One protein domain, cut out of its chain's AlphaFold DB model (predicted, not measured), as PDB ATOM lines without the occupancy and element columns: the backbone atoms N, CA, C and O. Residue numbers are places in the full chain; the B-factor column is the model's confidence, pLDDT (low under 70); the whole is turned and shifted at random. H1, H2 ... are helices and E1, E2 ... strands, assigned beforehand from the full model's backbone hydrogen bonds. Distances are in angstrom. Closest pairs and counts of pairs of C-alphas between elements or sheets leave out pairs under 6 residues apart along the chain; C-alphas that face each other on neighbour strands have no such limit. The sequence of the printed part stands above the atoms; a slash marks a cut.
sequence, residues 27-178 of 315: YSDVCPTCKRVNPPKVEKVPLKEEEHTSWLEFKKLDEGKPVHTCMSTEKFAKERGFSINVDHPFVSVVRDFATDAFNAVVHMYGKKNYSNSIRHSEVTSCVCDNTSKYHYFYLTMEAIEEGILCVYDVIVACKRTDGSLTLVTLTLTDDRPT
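This is residues 27 to 178 of the 315 residues of an uncharacterized protein of Artemisia annua (UniProt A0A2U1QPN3). A twisted four-stranded sheet, E1 to E4, curls round the long helix H3; short H2 covers part of its other face, and H1 packs near the start of H3. Residues 31 to 36 stick out. The 152 printed residues hold H1, H2, H3, then the antiparallel sheet E1 - E2 - E3 - E4: mixed, helices and strands. The whole is compact, radius of gyration of the C-alphas 15.4 A, spanning 49 by 34 by 32 A.

Start at H1, residues 49 to 62, which only grazes the sheet with residues 55 to 62. It touches residues 89 to 93 of H3, residues 89 to 109, at a steep tilt of 59 degrees, opposite ways; the closest C-alphas, of Ser 54 and Phe 90, are 5.1 A apart. H2, residues 74 to 80, and H3 are on opposite faces of the sheet, giving three layers. H2's closest C-alpha pair with E1, residues 118 to 130, is Ala 77 and Asp 129, 6.0 A. H3's with E4, residues 165 to 172, is Ala 98 and Leu 167, 6.1 A. Along the meander, each strand the antiparallel neighbour of the one before, find three hairpins within hydrogen-bond range: E1 with E2, residues 134 to 145, at N 127 and O 138, 2.9 A; E2 with E3, residues 148 to 159, at N 139 and O 154, 2.8 A; E3 with E4 at N 155 and O 169, 2.8 A. Edge strands E1 and E4 are apart. Every O i to N i+4 pair is within range in H2 and H3; in H1, 7 of 10.

Find C-alpha 49 at (-54.219, 27.715, -23.141); from there H1 runs 20.6 A. H3 begins at C-alpha 89, (-59.480, 17.237, -30.485), and runs 31.0 A. E1, 27.4 A, bends by 83 degrees at residue 121; E2 is 29.4 A, E3 32.8 A. E4, 20.4 A, ends at C-alpha 172, (-47.614, 17.278, -51.704).

The C-alphas farthest apart, of Gly 64 and Asn 113, are 49.8 A apart. The printed part has no cut; the link H1 to H2 is long, 11 residues. Mean pLDDT of the printed part is 82.6; residues 27 to 41, 71, 74 and 111 to 115 are under 70.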
ATOM      1  N   TYR A  27     -35.698  29.380 -39.660       39.72
ATOM      2  CA  TYR A  27     -34.285  29.132 -39.973       39.72
ATOM      3  C   TYR A  27     -34.160  28.481 -41.355       39.72
ATOM      4  O   TYR A  27     -34.876  27.522 -41.654       39.72
ATOM      5  N   SER A  28     -33.255  28.990 -42.194       35.53
ATOM      6  CA  SER A  28     -32.923  28.399 -43.493       35.53
ATOM      7  C   SER A  28     -31.537  27.750 -43.447       35.53
ATOM      8  O   SER A  28     -30.528  28.439 -43.582       35.53
ATOM      9  N   ASP A  29     -31.488  26.426 -43.305       36.47
ATOM     10  CA  ASP A  29     -30.263  25.652 -43.525       36.47
ATOM     11  C   ASP A  29     -30.228  25.223 -45.000       36.47
ATOM     12  O   ASP A  29     -30.892  24.261 -45.407       36.47
ATOM     13  N   VAL A  30     -29.502  25.975 -45.829       33.88
ATOM     14  CA  VAL A  30     -29.333  25.661 -47.254       33.88
ATOM     15  C   VAL A  30     -28.302  24.541 -47.386       33.88
ATOM     16  O   VAL A  30     -27.107  24.765 -47.219       33.88
ATOM     17  N   CYS A  31     -28.759  23.327 -47.702       36.00
ATOM     18  CA  CYS A  31     -27.883  22.238 -48.125       36.00
ATOM     19  C   CYS A  31     -27.561  22.415 -49.624       36.00
ATOM     20  O   CYS A  31     -28.483  22.363 -50.440       36.00
ATOM     21  N   PRO A  32     -26.290  22.618 -50.023       34.94
ATOM     22  CA  PRO A  32     -25.941  22.988 -51.400       34.94
ATOM     23  C   PRO A  32     -26.231  21.920 -52.467       34.94
ATOM     24  O   PRO A  32     -26.157  22.214 -53.656       34.94
ATOM     25  N   THR A  33     -26.539  20.678 -52.079       34.19
ATOM     26  CA  THR A  33     -26.603  19.533 -53.005       34.19
ATOM     27  C   THR A  33     -27.996  18.936 -53.206       34.19
ATOM     28  O   THR A  33     -28.165  18.108 -54.102       34.19
ATOM     29  N   CYS A  34     -29.026  19.354 -52.462       34.12
ATOM     30  CA  CYS A  34     -30.384  18.835 -52.638       34.12
ATOM     31  C   CYS A  34     -31.350  19.901 -53.182       34.12
ATOM     32  O   CYS A  34     -31.541  20.965 -52.609       34.12
ATOM     33  N   LYS A  35     -32.053  19.583 -54.281       35.69
ATOM     34  CA  LYS A  35     -33.150  20.401 -54.853       35.69
ATOM     35  C   LYS A  35     -34.397  20.486 -53.955       35.69
ATOM     36  O   LYS A  35     -35.427  21.000 -54.381       35.69
ATOM     37  N   ARG A  36     -34.328  19.957 -52.733       36.91
ATOM     38  CA  ARG A  36     -35.339  20.184 -51.707       36.91
ATOM     39  C   ARG A  36     -34.932  21.473 -51.019       36.91
ATOM     40  O   ARG A  36     -34.006  21.473 -50.217       36.91
ATOM     41  N   VAL A  37     -35.601  22.569 -51.364       37.28
ATOM     42  CA  VAL A  37     -35.642  23.723 -50.465       37.28
ATOM     43  C   VAL A  37     -36.157  23.153 -49.151       37.28
ATOM     44  O   VAL A  37     -37.309  22.734 -49.097       37.28
ATOM     45  N   ASN A  38     -35.288  23.021 -48.144       44.47
ATOM     46  CA  ASN A  38     -35.750  22.719 -46.799       44.47
ATOM     47  C   ASN A  38     -36.700  23.861 -46.464       44.47
ATOM     48  O   ASN A  38     -36.237  25.010 -46.424       44.47
ATOM     49  N   PRO A  39     -38.012  23.595 -46.333       49.38
ATOM     50  CA  PRO A  39     -38.907  24.653 -45.964       49.38
ATOM     51  C   PRO A  39     -38.388  25.214 -44.636       49.38
ATOM     52  O   PRO A  39     -37.846  24.478 -43.803       49.38
ATOM     53  N   PRO A  40     -38.480  26.528 -44.472       53.16
ATOM     54  CA  PRO A  40     -38.027  27.174 -43.268       53.16
ATOM     55  C   PRO A  40     -38.723  26.542 -42.069       53.16
ATOM     56  O   PRO A  40     -39.949  26.414 -42.045       53.16
ATOM     57  N   LYS A  41     -37.925  26.092 -41.101       61.19
ATOM     58  CA  LYS A  41     -38.448  25.350 -39.956       61.19
ATOM     59  C   LYS A  41     -39.243  26.313 -39.084       61.19
ATOM     60  O   LYS A  41     -38.666  27.247 -38.530       61.19
ATOM     61  N   VAL A  42     -40.551  26.094 -38.976       71.00
ATOM     62  CA  VAL A  42     -41.385  26.731 -37.953       71.00
ATOM     63  C   VAL A  42     -41.221  25.911 -36.682       71.00
ATOM     64  O   VAL A  42     -41.806  24.835 -36.555       71.00
ATOM     65  N   GLU A  43     -40.375  26.391 -35.770       76.44
ATOM     66  CA  GLU A  43     -39.985  25.641 -34.574       76.44
ATOM     67  C   GLU A  43     -40.611  26.176 -33.287       76.44
ATOM     68  O   GLU A  43     -40.638  27.383 -33.041       76.44
ATOM     69  N   LYS A  44     -40.995  25.233 -32.415       81.62
ATOM     70  CA  LYS A  44     -41.331  25.438 -30.996       81.62
ATOM     71  C   LYS A  44     -42.406  26.497 -30.767       81.62
ATOM     72  O   LYS A  44     -42.280  27.334 -29.872       81.62
ATOM     73  N   VAL A  45     -43.469  26.448 -31.561       88.62
ATOM     74  CA  VAL A  45     -44.642  27.289 -31.331       88.62
ATOM     75  C   VAL A  45     -45.358  26.768 -30.079       88.62
ATOM     76  O   VAL A  45     -45.716  25.588 -30.042       88.62
ATOM     77  N   PRO A  46     -45.507  27.588 -29.025       92.75
ATOM     78  CA  PRO A  46     -46.198  27.172 -27.813       92.75
ATOM     79  C   PRO A  46     -47.689  26.964 -28.095       92.75
ATOM     80  O   PRO A  46     -48.272  27.681 -28.910       92.75
ATOM     81  N   LEU A  47     -48.296  25.999 -27.404       92.44
ATOM     82  CA  LEU A  47     -49.743  25.800 -27.442       92.44
ATOM     83  C   LEU A  47     -50.462  26.976 -26.782       92.44
ATOM     84  O   LEU A  47     -49.970  27.556 -25.810       92.44
ATOM     85  N   LYS A  48     -51.655  27.294 -27.281       93.25
ATOM     86  CA  LYS A  48     -52.587  28.188 -26.586       93.25
ATOM     87  C   LYS A  48     -53.151  27.491 -25.345       93.25
ATOM     88  O   LYS A  48     -53.203  26.263 -25.284       93.25
ATOM     89  N   GLU A  49     -53.635  28.265 -24.377       91.50
ATOM     90  CA  GLU A  49     -54.219  27.715 -23.141       91.50
ATOM     91  C   GLU A  49     -55.362  26.727 -23.428       91.50
ATOM     92  O   GLU A  49     -55.409  25.641 -22.854       91.50
ATOM     93  N   GLU A  50     -56.229  27.056 -24.388       91.56
ATOM     94  CA  GLU A  50     -57.344  26.205 -24.825       91.56
ATOM     95  C   GLU A  50     -56.867  24.874 -25.439       91.56
ATOM     96  O   GLU A  50     -57.490  23.827 -25.256       91.56
ATOM     97  N   GLU A  51     -55.728  24.895 -26.136       94.12
ATOM     98  CA  GLU A  51     -55.124  23.732 -26.800       94.12
ATOM     99  C   GLU A  51     -54.400  22.817 -25.796       94.12
ATOM    100  O   GLU A  51     -54.214  21.626 -26.044       94.12
ATOM    101  N   HIS A  52     -54.018  23.342 -24.628       93.94
ATOM    102  CA  HIS A  52     -53.325  22.566 -23.603       93.94
ATOM    103  C   HIS A  52     -54.219  21.466 -23.003       93.94
ATOM    104  O   HIS A  52     -53.734  20.390 -22.655       93.94
ATOM    105  N   THR A  53     -55.533  21.691 -22.920       94.75
ATOM    106  CA  THR A  53     -56.485  20.677 -22.433       94.75
ATOM    107  C   THR A  53     -56.506  19.452 -23.346       94.75
ATOM    108  O   THR A  53     -56.344  18.328 -22.870       94.75
ATOM    109  N   SER A  54     -56.612  19.656 -24.664       95.25
ATOM    110  CA  SER A  54     -56.615  18.552 -25.633       95.25
ATOM    111  C   SER A  54     -55.259  17.844 -25.715       95.25
ATOM    112  O   SER A  54     -55.207  16.631 -25.930       95.25
ATOM    113  N   TRP A  55     -54.159  18.564 -25.471       95.38
ATOM    114  CA  TRP A  55     -52.834  17.966 -25.311       95.38
ATOM    115  C   TRP A  55     -52.750  17.029 -24.100       95.38
ATOM    116  O   TRP A  55     -52.245  15.911 -24.213       95.38
ATOM    117  N   LEU A  56     -53.262  17.446 -22.938       94.69
ATOM    118  CA  LEU A  56     -53.270  16.605 -21.737       94.69
ATOM    119  C   LEU A  56     -54.146  15.359 -21.910       94.69
ATOM    120  O   LEU A  56     -53.766  14.283 -21.450       94.69
ATOM    121  N   GLU A  57     -55.289  15.481 -22.589       94.06
ATOM    122  CA  GLU A  57     -56.127  14.333 -22.961       94.06
ATOM    123  C   GLU A  57     -55.374  13.360 -23.868       94.06
ATOM    124  O   GLU A  57     -55.354  12.158 -23.601       94.06
ATOM    125  N   PHE A  58     -54.676  13.880 -24.880       94.88
ATOM    126  CA  PHE A  58     -53.831  13.061 -25.737       94.88
ATOM    127  C   PHE A  58     -52.735  12.336 -24.941       94.88
ATOM    128  O   PHE A  58     -52.508  11.147 -25.159       94.88
ATOM    129  N   LYS A  59     -52.072  13.004 -23.985       93.00
ATOM    130  CA  LYS A  59     -51.018  12.369 -23.172       93.00
ATOM    131  C   LYS A  59     -51.523  11.147 -22.409       93.00
ATOM    132  O   LYS A  59     -50.789  10.168 -22.332       93.00
ATOM    133  N   LYS A  60     -52.767  11.165 -21.925       92.50
ATOM    134  CA  LYS A  60     -53.381   9.998 -21.268       92.50
ATOM    135  C   LYS A  60     -53.525   8.805 -22.215       92.50
ATOM    136  O   LYS A  60     -53.396   7.668 -21.781       92.50
ATOM    137  N   LEU A  61     -53.731   9.039 -23.514       88.19
ATOM    138  CA  LEU A  61     -53.767   7.976 -24.531       88.19
ATOM    139  C   LEU A  61     -52.386   7.372 -24.834       88.19
ATOM    140  O   LEU A  61     -52.301   6.298 -25.438       88.19
ATOM    141  N   ASP A  62     -51.309   8.073 -24.477       87.06
ATOM    142  CA  ASP A  62     -49.921   7.620 -24.625       87.06
ATOM    143  C   ASP A  62     -49.389   6.913 -23.367       87.06
ATOM    144  O   ASP A  62     -48.347   6.258 -23.427       87.06
ATOM    145  N   GLU A  63     -50.079   7.024 -22.227       86.19
ATOM    146  CA  GLU A  63     -49.642   6.416 -20.970       86.19
ATOM    147  C   GLU A  63     -49.462   4.897 -21.130       86.19
ATOM    148  O   GLU A  63     -50.369   4.169 -21.528       86.19
ATOM    149  N   GLY A  64     -48.246   4.419 -20.848       79.12
ATOM    150  CA  GLY A  64     -47.879   3.005 -20.954       79.12
ATOM    151  C   GLY A  64     -47.388   2.549 -22.331       79.12
ATOM    152  O   GLY A  64     -47.022   1.382 -22.475       79.12
ATOM    153  N   LYS A  65     -47.320   3.432 -23.338       83.81
ATOM    154  CA  LYS A  65     -46.768   3.067 -24.651       83.81
ATOM    155  C   LYS A  65     -45.237   3.057 -24.642       83.81
ATOM    156  O   LYS A  65     -44.622   3.950 -24.049       83.81
ATOM    157  N   PRO A  66     -44.603   2.060 -25.291       81.19
ATOM    158  CA  PRO A  66     -43.152   1.977 -25.354       81.19
ATOM    159  C   PRO A  66     -42.600   3.201 -26.077       81.19
ATOM    160  O   PRO A  66     -43.115   3.603 -27.110       81.19
ATOM    161  N   VAL A  67     -41.554   3.792 -25.510       84.38
ATOM    162  CA  VAL A  67     -40.892   4.966 -26.075       84.38
ATOM    163  C   VAL A  67     -39.762   4.508 -26.985       84.38
ATOM    164  O   VAL A  67     -38.914   3.718 -26.566       84.38
ATOM    165  N   HIS A  68     -39.700   5.041 -28.202       79.81
ATOM    166  CA  HIS A  68     -38.643   4.694 -29.144       79.81
ATOM    167  C   HIS A  68     -37.391   5.571 -28.985       79.81
ATOM    168  O   HIS A  68     -37.439   6.737 -28.578       79.81
ATOM    169  N   THR A  69     -36.229   4.999 -29.308       76.69
ATOM    170  CA  THR A  69     -34.924   5.661 -29.143       76.69
ATOM    171  C   THR A  69     -34.677   6.752 -30.188       76.69
ATOM    172  O   THR A  69     -33.926   7.694 -29.932       76.69
ATOM    173  N   CYS A  70     -35.301   6.652 -31.364       71.56
ATOM    174  CA  CYS A  70     -35.135   7.591 -32.469       71.56
ATOM    175  C   CYS A  70     -36.439   7.787 -33.251       71.56
ATOM    176  O   CYS A  70     -37.354   6.974 -33.161       71.56
ATOM    177  N   MET A  71     -36.501   8.884 -34.013       68.50
ATOM    178  CA  MET A  71     -37.604   9.162 -34.930       68.50
ATOM    179  C   MET A  71     -37.623   8.111 -36.042       68.50
ATOM    180  O   MET A  71     -36.622   7.920 -36.741       68.50
ATOM    181  N   SER A  72     -38.768   7.464 -36.225       70.69
ATOM    182  CA  SER A  72     -38.980   6.532 -37.324       70.69
ATOM    183  C   SER A  72     -39.065   7.274 -38.660       70.69
ATOM    184  O   SER A  72     -39.584   8.392 -38.751       70.69
ATOM    185  N   THR A  73     -38.596   6.636 -39.737       73.00
ATOM    186  CA  THR A  73     -39.008   7.075 -41.078       73.00
ATOM    187  C   THR A  73     -40.519   6.914 -41.196       73.00
ATOM    188  O   THR A  73     -41.107   6.085 -40.507       73.00
ATOM    189  N   GLU A  74     -41.160   7.670 -42.081       66.31
ATOM    190  CA  GLU A  74     -42.614   7.610 -42.264       66.31
ATOM    191  C   GLU A  74     -43.132   6.176 -42.487       66.31
ATOM    192  O   GLU A  74     -44.146   5.777 -41.918       66.31
ATOM    193  N   LYS A  75     -42.382   5.361 -43.240       70.94
ATOM    194  CA  LYS A  75     -42.704   3.947 -43.457       70.94
ATOM    195  C   LYS A  75     -42.727   3.153 -42.145       70.94
ATOM    196  O   LYS A  75     -43.678   2.428 -41.891       70.94
ATOM    197  N   PHE A  76     -41.717   3.333 -41.294       70.19
ATOM    198  CA  PHE A  76     -41.665   2.674 -39.988       70.19
ATOM    199  C   PHE A  76     -42.676   3.255 -38.998       70.19
ATOM    200  O   PHE A  76     -43.191   2.517 -38.165       70.19
ATOM    201  N   ALA A  77     -42.997   4.544 -39.102       71.44
ATOM    202  CA  ALA A  77     -44.022   5.169 -38.280       71.44
ATOM    203  C   ALA A  77     -45.409   4.592 -38.582       71.44
ATOM    204  O   ALA A  77     -46.156   4.316 -37.654       71.44
ATOM    205  N   LYS A  78     -45.733   4.321 -39.853       72.38
ATOM    206  CA  LYS A  78     -46.986   3.644 -40.234       72.38
ATOM    207  C   LYS A  78     -47.063   2.200 -39.712       72.38
ATOM    208  O   LYS A  78     -48.156   1.717 -39.445       72.38
ATOM    209  N   GLU A  79     -45.926   1.521 -39.553       78.88
ATOM    210  CA  GLU A  79     -45.861   0.141 -39.043       78.88
ATOM    211  C   GLU A  79     -45.846   0.052 -37.506       78.88
ATOM    212  O   GLU A  79     -46.371  -0.907 -36.944       78.88
ATOM    213  N   ARG A  80     -45.214   1.014 -36.821       80.69
ATOM    214  CA  ARG A  80     -44.961   0.970 -35.367       80.69
ATOM    215  C   ARG A  80     -45.782   1.965 -34.563       80.69
ATOM    216  O   ARG A  80     -46.066   1.714 -33.394       80.69
ATOM    217  N   GLY A  81     -46.112   3.095 -35.170       83.50
ATOM    218  CA  GLY A  81     -46.927   4.119 -34.548       83.50
ATOM    219  C   GLY A  81     -48.347   3.619 -34.331       83.50
ATOM    220  O   GLY A  81     -48.833   2.708 -35.005       83.50
ATOM    221  N   PHE A  82     -49.033   4.227 -33.375       89.38
ATOM    222  CA  PHE A  82     -50.432   3.912 -33.127       89.38
ATOM    223  C   PHE A  82     -51.329   4.884 -33.885       89.38
ATOM    224  O   PHE A  82     -51.075   6.090 -33.933       89.38
ATOM    225  N   SER A  83     -52.402   4.350 -34.461       93.06
ATOM    226  CA  SER A  83     -53.424   5.166 -35.108       93.06
ATOM    227  C   SER A  83     -54.166   6.003 -34.065       93.06
ATOM    228  O   SER A  83     -54.550   5.498 -33.006       93.06
ATOM    229  N   ILE A  84     -54.355   7.285 -34.364       94.56
ATOM    230  CA  ILE A  84     -55.171   8.210 -33.583       94.56
ATOM    231  C   ILE A  84     -56.452   8.459 -34.365       94.56
ATOM    232  O   ILE A  84     -56.423   8.680 -35.576       94.56
ATOM    233  N   ASN A  85     -57.584   8.462 -33.662       94.94
ATOM    234  CA  ASN A  85     -58.842   8.879 -34.262       94.94
ATOM    235  C   ASN A  85     -58.706  10.311 -34.816       94.94
ATOM    236  O   ASN A  85     -58.331  11.224 -34.083       94.94
ATOM    237  N   VAL A  86     -59.033  10.507 -36.095       94.25
ATOM    238  CA  VAL A  86     -58.982  11.815 -36.767       94.25
ATOM    239  C   VAL A  86     -59.888  12.861 -36.108       94.25
ATOM    240  O   VAL A  86     -59.588  14.050 -36.174       94.25
ATOM    241  N   ASP A  87     -60.935  12.419 -35.406       93.94
ATOM    242  CA  ASP A  87     -61.849  13.276 -34.641       93.94
ATOM    243  C   ASP A  87     -61.307  13.651 -33.249       93.94
ATOM    244  O   ASP A  87     -61.948  14.398 -32.509       93.94
ATOM    245  N   HIS A  88     -60.131  13.145 -32.858       95.19
ATOM    246  CA  HIS A  88     -59.521  13.508 -31.584       95.19
ATOM    247  C   HIS A  88     -59.217  15.022 -31.560       95.19
ATOM    248  O   HIS A  88     -58.557  15.518 -32.479       95.19
ATOM    249  N   PRO A  89     -59.601  15.775 -30.507       94.81
ATOM    250  CA  PRO A  89     -59.480  17.237 -30.485       94.81
ATOM    251  C   PRO A  89     -58.064  17.747 -30.785       94.81
ATOM    252  O   PRO A  89     -57.883  18.706 -31.533       94.81
ATOM    253  N   PHE A  90     -57.044  17.058 -30.266       96.38
ATOM    254  CA  PHE A  90     -55.647  17.421 -30.512       96.38
ATOM    255  C   PHE A  90     -55.201  17.243 -31.978       96.38
ATOM    256  O   PHE A  90     -54.334  17.975 -32.442       96.38
ATOM    257  N   VAL A  91     -55.816  16.337 -32.752       96.56
ATOM    258  CA  VAL A  91     -55.499  16.174 -34.187       96.56
ATOM    259  C   VAL A  91     -55.902  17.424 -34.972       96.56
ATOM    260  O   VAL A  91     -55.171  17.847 -35.866       96.56
ATOM    261  N   SER A  92     -57.009  18.074 -34.593       95.38
ATOM    262  CA  SER A  92     -57.399  19.362 -35.182       95.38
ATOM    263  C   SER A  92     -56.389  20.467 -34.861       95.38
ATOM    264  O   SER A  92     -56.022  21.215 -35.761       95.38
ATOM    265  N   VAL A  93     -55.863  20.516 -33.629       96.31
ATOM    266  CA  VAL A  93     -54.799  21.466 -33.244       96.31
ATOM    267  C   VAL A  93     -53.555  21.277 -34.116       96.31
ATOM    268  O   VAL A  93     -53.014  22.241 -34.656       96.31
ATOM    269  N   VAL A  94     -53.123  20.027 -34.302       96.81
ATOM    270  CA  VAL A  94     -51.954  19.690 -35.128       96.81
ATOM    271  C   VAL A  94     -52.179  20.050 -36.603       96.81
ATOM    272  O   VAL A  94     -51.282  20.611 -37.238       96.81
ATOM    273  N   ARG A  95     -53.369  19.767 -37.148       95.94
ATOM    274  CA  ARG A  95     -53.766  20.141 -38.517       95.94
ATOM    275  C   ARG A  95     -53.714  21.652 -38.729       95.94
ATOM    276  O   ARG A  95     -53.139  22.111 -39.719       95.94
ATOM    277  N   ASP A  96     -54.333  22.407 -37.827       94.81
ATOM    278  CA  ASP A  96     -54.453  23.860 -37.944       94.81
ATOM    279  C   ASP A  96     -53.067  24.502 -37.851       94.81
ATOM    280  O   ASP A  96     -52.684  25.277 -38.726       94.81
ATOM    281  N   PHE A  97     -52.244  24.051 -36.898       95.12
ATOM    282  CA  PHE A  97     -50.843  24.452 -36.805       95.12
ATOM    283  C   PHE A  97     -50.059  24.179 -38.099       95.12
ATOM    284  O   PHE A  97     -49.345  25.061 -38.576       95.12
ATOM    285  N   ALA A  98     -50.168  22.978 -38.679       94.69
ATOM    286  CA  ALA A  98     -49.444  22.639 -39.903       94.69
ATOM    287  C   ALA A  98     -49.880  23.507 -41.093       94.69
ATOM    288  O   ALA A  98     -49.040  23.950 -41.880       94.69
ATOM    289  N   THR A  99     -51.183  23.775 -41.194       93.00
ATOM    290  CA  THR A  99     -51.773  24.634 -42.229       93.00
ATOM    291  C   THR A  99     -51.262  26.069 -42.095       93.00
ATOM    292  O   THR A  99     -50.766  26.644 -43.067       93.00
ATOM    293  N   ASP A 100     -51.303  26.625 -40.883       91.75
ATOM    294  CA  ASP A 100     -50.831  27.979 -40.584       91.75
ATOM    295  C   ASP A 100     -49.329  28.122 -40.833       91.75
ATOM    296  O   ASP A 100     -48.887  29.071 -41.483       91.75
ATOM    297  N   ALA A 101     -48.534  27.157 -40.364       90.44
ATOM    298  CA  ALA A 101     -47.090  27.146 -40.552       90.44
ATOM    299  C   ALA A 101     -46.715  27.110 -42.041       90.44
ATOM    300  O   ALA A 101     -45.862  27.883 -42.481       90.44
ATOM    301  N   PHE A 102     -47.382  26.270 -42.837       89.06
ATOM    302  CA  PHE A 102     -47.174  26.230 -44.282       89.06
ATOM    303  C   PHE A 102     -47.559  27.545 -44.957       89.06
ATOM    304  O   PHE A 102     -46.780  28.091 -45.736       89.06
ATOM    305  N   ASN A 103     -48.730  28.089 -44.631       88.81
ATOM    306  CA  ASN A 103     -49.204  29.339 -45.214       88.81
ATOM    307  C   ASN A 103     -48.288  30.518 -44.868       88.81
ATOM    308  O   ASN A 103     -48.012  31.353 -45.732       88.81
ATOM    309  N   ALA A 104     -47.762  30.559 -43.641       86.44
ATOM    310  CA  ALA A 104     -46.771  31.541 -43.223       86.44
ATOM    311  C   ALA A 104     -45.480  31.415 -44.045       86.44
ATOM    312  O   ALA A 104     -44.981  32.413 -44.566       86.44
ATOM    313  N   VAL A 105     -44.974  30.192 -44.235       82.88
ATOM    314  CA  VAL A 105     -43.808  29.916 -45.087       82.88
ATOM    315  C   VAL A 105     -44.061  30.353 -46.533       82.88
ATOM    316  O   VAL A 105     -43.254  31.082 -47.107       82.88
ATOM    317  N   VAL A 106     -45.188  29.967 -47.129       81.94
ATOM    318  CA  VAL A 106     -45.545  30.372 -48.496       81.94
ATOM    319  C   VAL A 106     -45.613  31.889 -48.616       81.94
ATOM    320  O   VAL A 106     -45.119  32.439 -49.593       81.94
ATOM    321  N   HIS A 107     -46.166  32.588 -47.627       81.00
ATOM    322  CA  HIS A 107     -46.223  34.046 -47.648       81.00
ATOM    323  C   HIS A 107     -44.831  34.696 -47.545       81.00
ATOM    324  O   HIS A 107     -44.585  35.724 -48.172       81.00
ATOM    325  N   MET A 108     -43.906  34.101 -46.785       80.19
ATOM    326  CA  MET A 108     -42.537  34.617 -46.644       80.19
ATOM    327  C   MET A 108     -41.690  34.436 -47.912       80.19
ATOM    328  O   MET A 108     -40.890  35.313 -48.232       80.19
ATOM    329  N   TYR A 109     -41.852  33.318 -48.628       76.44
ATOM    330  CA  TYR A 109     -40.983  32.946 -49.761       76.44
ATOM    331  C   TYR A 109     -41.673  33.002 -51.129       76.44
ATOM    332  O   TYR A 109     -41.017  32.920 -52.171       76.44
ATOM    333  N   GLY A 110     -42.995  33.141 -51.152       71.06
ATOM    334  CA  GLY A 110     -43.794  33.238 -52.363       71.06
ATOM    335  C   GLY A 110     -43.592  34.571 -53.082       71.06
ATOM    336  O   GLY A 110     -43.404  35.627 -52.479       71.06
ATOM    337  N   LYS A 111     -43.664  34.547 -54.416       65.88
ATOM    338  CA  LYS A 111     -43.761  35.785 -55.204       65.88
ATOM    339  C   LYS A 111     -45.092  36.464 -54.868       65.88
ATOM    340  O   LYS A 111     -46.115  35.787 -54.863       65.88
ATOM    341  N   LYS A 112     -45.092  37.797 -54.696       59.84
ATOM    342  CA  LYS A 112     -46.235  38.656 -54.283       59.84
ATOM    343  C   LYS A 112     -47.587  38.433 -54.997       59.84
ATOM    344  O   LYS A 112     -48.584  38.993 -54.560       59.84
ATOM    345  N   ASN A 113     -47.638  37.640 -56.067       55.47
ATOM    346  CA  ASN A 113     -48.820  37.436 -56.906       55.47
ATOM    347  C   ASN A 113     -49.397  36.008 -56.864       55.47
ATOM    348  O   ASN A 113     -50.399  35.770 -57.531       55.47
ATOM    349  N   TYR A 114     -48.795  35.074 -56.121       56.00
ATOM    350  CA  TYR A 114     -49.273  33.691 -56.023       56.00
ATOM    351  C   TYR A 114     -49.729  33.379 -54.600       56.00
ATOM    352  O   TYR A 114     -48.929  33.370 -53.665       56.00
ATOM    353  N   SER A 115     -51.030  33.141 -54.437       63.69
ATOM    354  CA  SER A 115     -51.616  32.696 -53.175       63.69
ATOM    355  C   SER A 115     -51.637  31.169 -53.133       63.69
ATOM    356  O   SER A 115     -52.713  30.570 -53.136       63.69
ATOM    357  N   ASN A 116     -50.461  30.543 -53.071       71.62
ATOM    358  CA  ASN A 116     -50.309  29.089 -52.885       71.62
ATOM    359  C   ASN A 116     -50.639  28.670 -51.442       71.62
ATOM    360  O   ASN A 116     -50.030  27.767 -50.880       71.62
ATOM    361  N   SER A 117     -51.544  29.395 -50.785       85.75
ATOM    362  CA  SER A 117     -51.977  29.065 -49.440       85.75
ATOM    363  C   SER A 117     -52.919  27.879 -49.519       85.75
ATOM    364  O   SER A 117     -53.896  27.900 -50.273       85.75
ATOM    365  N   ILE A 118     -52.639  26.877 -48.702       87.25
ATOM    366  CA  ILE A 118     -53.540  25.765 -48.479       87.25
ATOM    367  C   ILE A 118     -54.721  26.267 -47.646       87.25
ATOM    368  O   ILE A 118     -54.560  27.036 -46.696       87.25
ATOM    369  N   ARG A 119     -55.927  25.840 -48.013       86.81
ATOM    370  CA  ARG A 119     -57.165  26.141 -47.294       86.81
ATOM    371  C   ARG A 119     -57.980  24.880 -47.113       86.81
ATOM    372  O   ARG A 119     -57.870  23.955 -47.912       86.81
ATOM    373  N   HIS A 120     -58.861  24.898 -46.118       84.62
ATOM    374  CA  HIS A 120     -59.837  23.826 -45.907       84.62
ATOM    375  C   HIS A 120     -59.148  22.477 -45.753       84.62
ATOM    376  O   HIS A 120     -59.441  21.549 -46.491       84.62
ATOM    377  N   SER A 121     -58.186  22.388 -44.846       90.38
ATOM    378  CA  SER A 121     -57.539  21.122 -44.558       90.38
ATOM    379  C   SER A 121     -58.491  20.176 -43.817       90.38
ATOM    380  O   SER A 121     -59.233  20.573 -42.915       90.38
ATOM    381  N   GLU A 122     -58.463  18.904 -44.191       92.62
ATOM    382  CA  GLU A 122     -59.120  17.785 -43.519       92.62
ATOM    383  C   GLU A 122     -58.072  16.688 -43.313       92.62
ATOM    384  O   GLU A 122     -57.277  16.404 -44.207       92.62
ATOM    385  N   VAL A 123     -58.033  16.088 -42.124       93.94
ATOM    386  CA  VAL A 123     -57.118  14.975 -41.834       93.94
ATOM    387  C   VAL A 123     -57.843  13.678 -42.150       93.94
ATOM    388  O   VAL A 123     -58.902  13.414 -41.586       93.94
ATOM    389  N   THR A 124     -57.275  12.866 -43.034       93.25
ATOM    390  CA  THR A 124     -57.849  11.571 -43.432       93.25
ATOM    391  C   THR A 124     -57.223  10.408 -42.677       93.25
ATOM    392  O   THR A 124     -57.873   9.387 -42.462       93.25
ATOM    393  N   SER A 125     -55.978  10.563 -42.224       94.44
ATOM    394  CA  SER A 125     -55.324   9.614 -41.329       94.44
ATOM    395  C   SER A 125     -54.367  10.328 -40.382       94.44
ATOM    396  O   SER A 125     -53.775  11.350 -40.735       94.44
ATOM    397  N   CYS A 126     -54.223   9.791 -39.172       96.19
ATOM    398  CA  CYS A 126     -53.263  10.278 -38.195       96.19
ATOM    399  C   CYS A 126     -52.628   9.097 -37.466       96.19
ATOM    400  O   CYS A 126     -53.316   8.291 -36.840       96.19
ATOM    401  N   VAL A 127     -51.305   9.006 -37.539       95.44
ATOM    402  CA  VAL A 127     -50.503   8.034 -36.798       95.44
ATOM    403  C   VAL A 127     -49.534   8.797 -35.913       95.44
ATOM    404  O   VAL A 127     -48.938   9.781 -36.350       95.44
ATOM    405  N   CYS A 128     -49.364   8.348 -34.674       94.31
ATOM    406  CA  CYS A 128     -48.378   8.919 -33.773       94.31
ATOM    407  C   CYS A 128     -47.294   7.911 -33.419       94.31
ATOM    408  O   CYS A 128     -47.575   6.777 -33.032       94.31
ATOM    409  N   ASP A 129     -46.058   8.385 -33.503       92.12
ATOM    410  CA  ASP A 129     -44.869   7.740 -32.961       92.12
ATOM    411  C   ASP A 129     -44.331   8.595 -31.806       92.12
ATOM    412  O   ASP A 129     -44.517   9.815 -31.789       92.12
ATOM    413  N   ASN A 130     -43.680   7.994 -30.818       91.00
ATOM    414  CA  ASN A 130     -43.149   8.721 -29.672       91.00
ATOM    415  C   ASN A 130     -41.673   8.387 -29.416       91.00
ATOM    416  O   ASN A 130     -41.188   7.265 -29.523       91.00
ATOM    417  N   THR A 131     -40.930   9.418 -29.037       89.75
ATOM    418  CA  THR A 131     -39.528   9.328 -28.623       89.75
ATOM    419  C   THR A 131     -39.379   9.838 -27.197       89.75
ATOM    420  O   THR A 131     -40.336  10.299 -26.570       89.75
ATOM    421  N   SER A 132     -38.168   9.798 -26.644       87.69
ATOM    422  CA  SER A 132     -37.912  10.345 -25.304       87.69
ATOM    423  C   SER A 132     -38.244  11.838 -25.183       87.69
ATOM    424  O   SER A 132     -38.574  12.299 -24.093       87.69
ATOM    425  N   LYS A 133     -38.204  12.596 -26.288       91.25
ATOM    426  CA  LYS A 133     -38.372  14.061 -26.282       91.25
ATOM    427  C   LYS A 133     -39.628  14.556 -26.998       91.25
ATOM    428  O   LYS A 133     -40.175  15.584 -26.597       91.25
ATOM    429  N   TYR A 134     -40.087  13.842 -28.023       93.69
ATOM    430  CA  TYR A 134     -41.154  14.303 -28.910       93.69
ATOM    431  C   TYR A 134     -42.166  13.204 -29.223       93.69
ATOM    432  O   TYR A 134     -41.785  12.043 -29.364       93.69
ATOM    433  N   HIS A 135     -43.420  13.603 -29.400       94.75
ATOM    434  CA  HIS A 135     -44.418  12.881 -30.183       94.75
ATOM    435  C   HIS A 135     -44.357  13.373 -31.623       94.75
ATOM    436  O   HIS A 135     -44.342  14.577 -31.864       94.75
ATOM    437  N   TYR A 136     -44.310  12.456 -32.574       94.69
ATOM    438  CA  TYR A 136     -44.344  12.747 -33.999       94.69
ATOM    439  C   TYR A 136     -45.698  12.328 -34.546       94.69
ATOM    440  O   TYR A 136     -46.042  11.149 -34.530       94.69
ATOM    441  N   PHE A 137     -46.451  13.306 -35.033       96.12
ATOM    442  CA  PHE A 137     -47.723  13.103 -35.703       96.12
ATOM    443  C   PHE A 137     -47.476  13.045 -37.203       96.12
ATOM    444  O   PHE A 137     -46.990  14.012 -37.789       96.12
ATOM    445  N   TYR A 138     -47.822  11.914 -37.802       95.38
ATOM    446  CA  TYR A 138     -47.797  11.666 -39.236       95.38
ATOM    447  C   TYR A 138     -49.240  11.744 -39.722       95.38
ATOM    448  O   TYR A 138     -50.067  10.904 -39.358       95.38
ATOM    449  N   LEU A 139     -49.556  12.786 -40.484       95.44
ATOM    450  CA  LEU A 139     -50.898  13.050 -40.979       95.44
ATOM    451  C   LEU A 139     -50.923  12.897 -42.492       95.44
ATOM    452  O   LEU A 139     -50.051  13.427 -43.179       95.44
ATOM    453  N   THR A 140     -51.975  12.266 -42.997       94.56
ATOM    454  CA  THR A 140     -52.407  12.484 -44.378       94.56
ATOM    455  C   THR A 140     -53.497  13.543 -44.349       94.56
ATOM    456  O   THR A 140     -54.501  13.396 -43.647       94.56
ATOM    457  N   MET A 141     -53.279  14.635 -45.074       94.06
ATOM    458  CA  MET A 141     -54.144  15.805 -45.080       94.06
ATOM    459  C   MET A 141     -54.634  16.092 -46.495       94.06
ATOM    460  O   MET A 141     -53.837  16.249 -47.414       94.06
ATOM    461  N   GLU A 142     -55.942  16.208 -46.673       92.62
ATOM    462  CA  GLU A 142     -56.542  16.731 -47.895       92.62
ATOM    463  C   GLU A 142     -56.799  18.214 -47.740       92.62
ATOM    464  O   GLU A 142     -57.334  18.642 -46.720       92.62
ATOM    465  N   ALA A 143     -56.440  19.013 -48.738       91.00
ATOM    466  CA  ALA A 143     -56.686  20.441 -48.673       91.00
ATOM    467  C   ALA A 143     -56.755  21.088 -50.057       91.00
ATOM    468  O   ALA A 143     -56.329  20.512 -51.057       91.00
ATOM    469  N   ILE A 144     -57.316  22.293 -50.121       86.06
ATOM    470  CA  ILE A 144     -57.488  23.046 -51.361       86.06
ATOM    471  C   ILE A 144     -56.346  24.056 -51.512       86.06
ATOM    472  O   ILE A 144     -56.268  25.024 -50.757       86.06
ATOM    473  N   GLU A 145     -55.508  23.874 -52.531       83.94
ATOM    474  CA  GLU A 145     -54.454  24.809 -52.943       83.94
ATOM    475  C   GLU A 145     -54.795  25.354 -54.335       83.94
ATOM    476  O   GLU A 145     -55.051  24.592 -55.262       83.94
ATOM    477  N   GLU A 146     -54.893  26.679 -54.483       79.12
ATOM    478  CA  GLU A 146     -55.290  27.340 -55.745       79.12
ATOM    479  C   GLU A 146     -56.603  26.808 -56.374       79.12
ATOM    480  O   GLU A 146     -56.833  26.883 -57.583       79.12
ATOM    481  N   GLY A 147     -57.502  26.282 -55.537       74.06
ATOM    482  CA  GLY A 147     -58.783  25.709 -55.961       74.06
ATOM    483  C   GLY A 147     -58.735  24.238 -56.348       74.06
ATOM    484  O   GLY A 147     -59.754  23.683 -56.751       74.06
ATOM    485  N   ILE A 148     -57.575  23.616 -56.190       80.38
ATOM    486  CA  ILE A 148     -57.290  22.232 -56.528       80.38
ATOM    487  C   ILE A 148     -57.271  21.437 -55.233       80.38
ATOM    488  O   ILE A 148     -56.590  21.823 -54.289       80.38
ATOM    489  N   LEU A 149     -58.025  20.340 -55.181       85.81
ATOM    490  CA  LEU A 149     -57.947  19.413 -54.059       85.81
ATOM    491  C   LEU A 149     -56.678  18.573 -54.181       85.81
ATOM    492  O   LEU A 149     -56.505  17.849 -55.163       85.81
ATOM    493  N   CYS A 150     -55.825  18.692 -53.176       86.38
ATOM    494  CA  CYS A 150     -54.506  18.095 -53.084       86.38
ATOM    495  C   CYS A 150     -54.413  17.218 -51.830       86.38
ATOM    496  O   CYS A 150     -55.121  17.459 -50.848       86.38
ATOM    497  N   VAL A 151     -53.524  16.226 -51.862       90.12
ATOM    498  CA  VAL A 151     -53.204  15.358 -50.723       90.12
ATOM    499  C   VAL A 151     -51.784  15.666 -50.260       90.12
ATOM    500  O   VAL A 151     -50.880  15.811 -51.081       90.12
ATOM    501  N   TYR A 152     -51.587  15.785 -48.951       92.19
ATOM    502  CA  TYR A 152     -50.301  16.090 -48.339       92.19
ATOM    503  C   TYR A 152     -49.951  15.065 -47.270       92.19
ATOM    504  O   TYR A 152     -50.785  14.743 -46.421       92.19
ATOM    505  N   ASP A 153     -48.689  14.650 -47.254       92.69
ATOM    506  CA  ASP A 153     -48.078  13.987 -46.109       92.69
ATOM    507  C   ASP A 153     -47.430  15.044 -45.215       92.69
ATOM    508  O   ASP A 153     -46.589  15.846 -45.645       92.69
ATOM    509  N   VAL A 154     -47.846  15.059 -43.954       93.81
ATOM    510  CA  VAL A 154     -47.468  16.072 -42.972       93.81
ATOM    511  C   VAL A 154     -46.845  15.394 -41.763       93.81
ATOM    512  O   VAL A 154     -47.382  14.426 -41.234       93.81
ATOM    513  N   ILE A 155     -45.720  15.930 -41.297       94.38
ATOM    514  CA  ILE A 155     -45.068  15.499 -40.064       94.38
ATOM    515  C   ILE A 155     -44.966  16.698 -39.130       94.38
ATOM    516  O   ILE A 155     -44.292  17.686 -39.437       94.38
ATOM    517  N   VAL A 156     -45.600  16.586 -37.966       95.19
ATOM    518  CA  VAL A 156     -45.521  17.580 -36.893       95.19
ATOM    519  C   VAL A 156     -44.891  16.940 -35.667       95.19
ATOM    520  O   VAL A 156     -45.361  15.918 -35.171       95.19
ATOM    521  N   ALA A 157     -43.827  17.555 -35.159       94.75
ATOM    522  CA  ALA A 157     -43.238  17.187 -33.883       94.75
ATOM    523  C   ALA A 157     -43.881  18.010 -32.764       94.75
ATOM    524  O   ALA A 157     -43.953  19.234 -32.842       94.75
ATOM    525  N   CYS A 158     -44.301  17.329 -31.708       95.88
ATOM    526  CA  CYS A 158     -44.868  17.898 -30.500       95.88
ATOM    527  C   CYS A 158     -43.968  17.547 -29.315       95.88
ATOM    528  O   CYS A 158     -43.637  16.381 -29.088       95.88
ATOM    529  N   LYS A 159     -43.513  18.544 -28.562       94.38
ATOM    530  CA  LYS A 159     -42.592  18.323 -27.446       94.38
ATOM    531  C   LYS A 159     -43.328  17.757 -26.229       94.38
ATOM    532  O   LYS A 159     -44.296  18.332 -25.749       94.38
ATOM    533  N   ARG A 160     -42.817  16.664 -25.648       92.12
ATOM    534  CA  ARG A 160     -43.500  15.927 -24.558       92.12
ATOM    535  C   ARG A 160     -43.754  16.743 -23.290       92.12
ATOM    536  O   ARG A 160     -44.686  16.441 -22.535       92.12
ATOM    537  N   THR A 161     -42.893  17.723 -23.026       91.56
ATOM    538  CA  THR A 161     -42.920  18.514 -21.790       91.56
ATOM    539  C   THR A 161     -44.017  19.570 -21.800       91.56
ATOM    540  O   THR A 161     -44.739  19.676 -20.820       91.56
ATOM    541  N   ASP A 162     -44.138  20.328 -22.889       92.19
ATOM    542  CA  ASP A 162     -44.959  21.547 -22.968       92.19
ATOM    543  C   ASP A 162     -45.939  21.545 -24.153       92.19
ATOM    544  O   ASP A 162     -46.692  22.496 -24.330       92.19
ATOM    545  N   GLY A 163     -45.933  20.491 -24.971       93.88
ATOM    546  CA  GLY A 163     -46.795  20.369 -26.141       93.88
ATOM    547  C   GLY A 163     -46.401  21.272 -27.311       93.88
ATOM    548  O   GLY A 163     -47.129  21.328 -28.296       93.88
ATOM    549  N   SER A 164     -45.270  21.987 -27.236       94.31
ATOM    550  CA  SER A 164     -44.883  22.920 -28.301       94.31
ATOM    551  C   SER A 164     -44.712  22.212 -29.642       94.31
ATOM    552  O   SER A 164     -44.108  21.137 -29.733       94.31
ATOM    553  N   LEU A 165     -45.243  22.843 -30.687       95.56
ATOM    554  CA  LEU A 165     -45.369  22.271 -32.019       95.56
ATOM    555  C   LEU A 165     -44.257  22.763 -32.943       95.56
ATOM    556  O   LEU A 165     -43.809  23.909 -32.885       95.56
ATOM    557  N   THR A 166     -43.790  21.865 -33.801       93.56
ATOM    558  CA  THR A 166     -42.791  22.133 -34.836       93.56
ATOM    559  C   THR A 166     -43.208  21.432 -36.116       93.56
ATOM    560  O   THR A 166     -43.407  20.215 -36.117       93.56
ATOM    561  N   LEU A 167     -43.327  22.182 -37.212       92.94
ATOM    562  CA  LEU A 167     -43.590  21.588 -38.519       92.94
ATOM    563  C   LEU A 167     -42.277  20.998 -39.034       92.94
ATOM    564  O   LEU A 167     -41.325  21.735 -39.289       92.94
ATOM    565  N   VAL A 168     -42.217  19.672 -39.151       90.62
ATOM    566  CA  VAL A 168     -41.017  18.962 -39.616       90.62
ATOM    567  C   VAL A 168     -41.020  18.892 -41.137       90.62
ATOM    568  O   VAL A 168     -40.051  19.290 -41.777       90.62
ATOM    569  N   THR A 169     -42.131  18.416 -41.702       89.50
ATOM    570  CA  THR A 169     -42.289  18.214 -43.142       89.50
ATOM    571  C   THR A 169     -43.741  18.447 -43.538       89.50
ATOM    572  O   THR A 169     -44.651  18.052 -42.816       89.50
ATOM    573  N   LEU A 170     -43.953  19.031 -44.713       90.00
ATOM    574  CA  LEU A 170     -45.225  18.997 -45.425       90.00
ATOM    575  C   LEU A 170     -44.916  18.784 -46.904       90.00
ATOM    576  O   LEU A 170     -44.202  19.588 -47.506       90.00
ATOM    577  N   THR A 171     -45.404  17.685 -47.471       88.94
ATOM    578  CA  THR A 171     -45.092  17.269 -48.842       88.94
ATOM    579  C   THR A 171     -46.378  16.987 -49.598       88.94
ATOM    580  O   THR A 171     -47.190  16.195 -49.140       88.94
ATOM    581  N   LEU A 172     -46.550  17.621 -50.758       86.88
ATOM    582  CA  LEU A 172     -47.614  17.278 -51.704       86.88
ATOM    583  C   LEU A 172     -47.364  15.871 -52.260       86.88
ATOM    584  O   LEU A 172     -46.253  15.592 -52.721       86.88
ATOM    585  N   THR A 173     -48.379  15.013 -52.237       86.56
ATOM    586  CA  THR A 173     -48.297  13.647 -52.766       86.56
ATOM    587  C   THR A 173     -48.953  13.550 -54.144       86.56
ATOM    588  O   THR A 173     -49.715  14.426 -54.560       86.56
ATOM    589  N   ASP A 174     -48.649  12.470 -54.867       84.88
ATOM    590  CA  ASP A 174     -49.316  12.120 -56.131       84.88
ATOM    591  C   ASP A 174     -50.612  11.313 -55.899       84.88
ATOM    592  O   ASP A 174     -51.220  10.804 -56.848       84.88
ATOM    593  N   ASP A 175     -51.036  11.168 -54.639       83.44
ATOM    594  CA  ASP A 175     -52.213  10.388 -54.291       83.44
ATOM    595  C   ASP A 175     -53.495  11.096 -54.713       83.44
ATOM    596  O   ASP A 175     -53.611  12.324 -54.767       83.44
ATOM    597  N   ARG A 176     -54.513  10.286 -55.002       83.38
ATOM    598  CA  ARG A 176     -55.846  10.814 -55.266       83.38
ATOM    599  C   ARG A 176     -56.516  11.169 -53.943       83.38
ATOM    600  O   ARG A 176     -56.448  10.354 -53.021       83.38
ATOM    601  N   PRO A 177     -57.237  12.302 -53.876       83.69
ATOM    602  CA  PRO A 177     -58.105  12.579 -52.747       83.69
ATOM    603  C   PRO A 177     -59.058  11.405 -52.532       83.69
ATOM    604  O   PRO A 177     -59.679  10.892 -53.469       83.69
ATOM    605  N   THR A 178     -59.137  10.958 -51.294       78.62
ATOM    606  CA  THR A 178     -60.115   9.988 -50.834       78.62
ATOM    607  C   THR A 178     -61.504  10.629 -50.807       78.62
ATOM    608  O   THR A 178     -61.659  11.840 -50.931       78.62
TER     609      THR A 178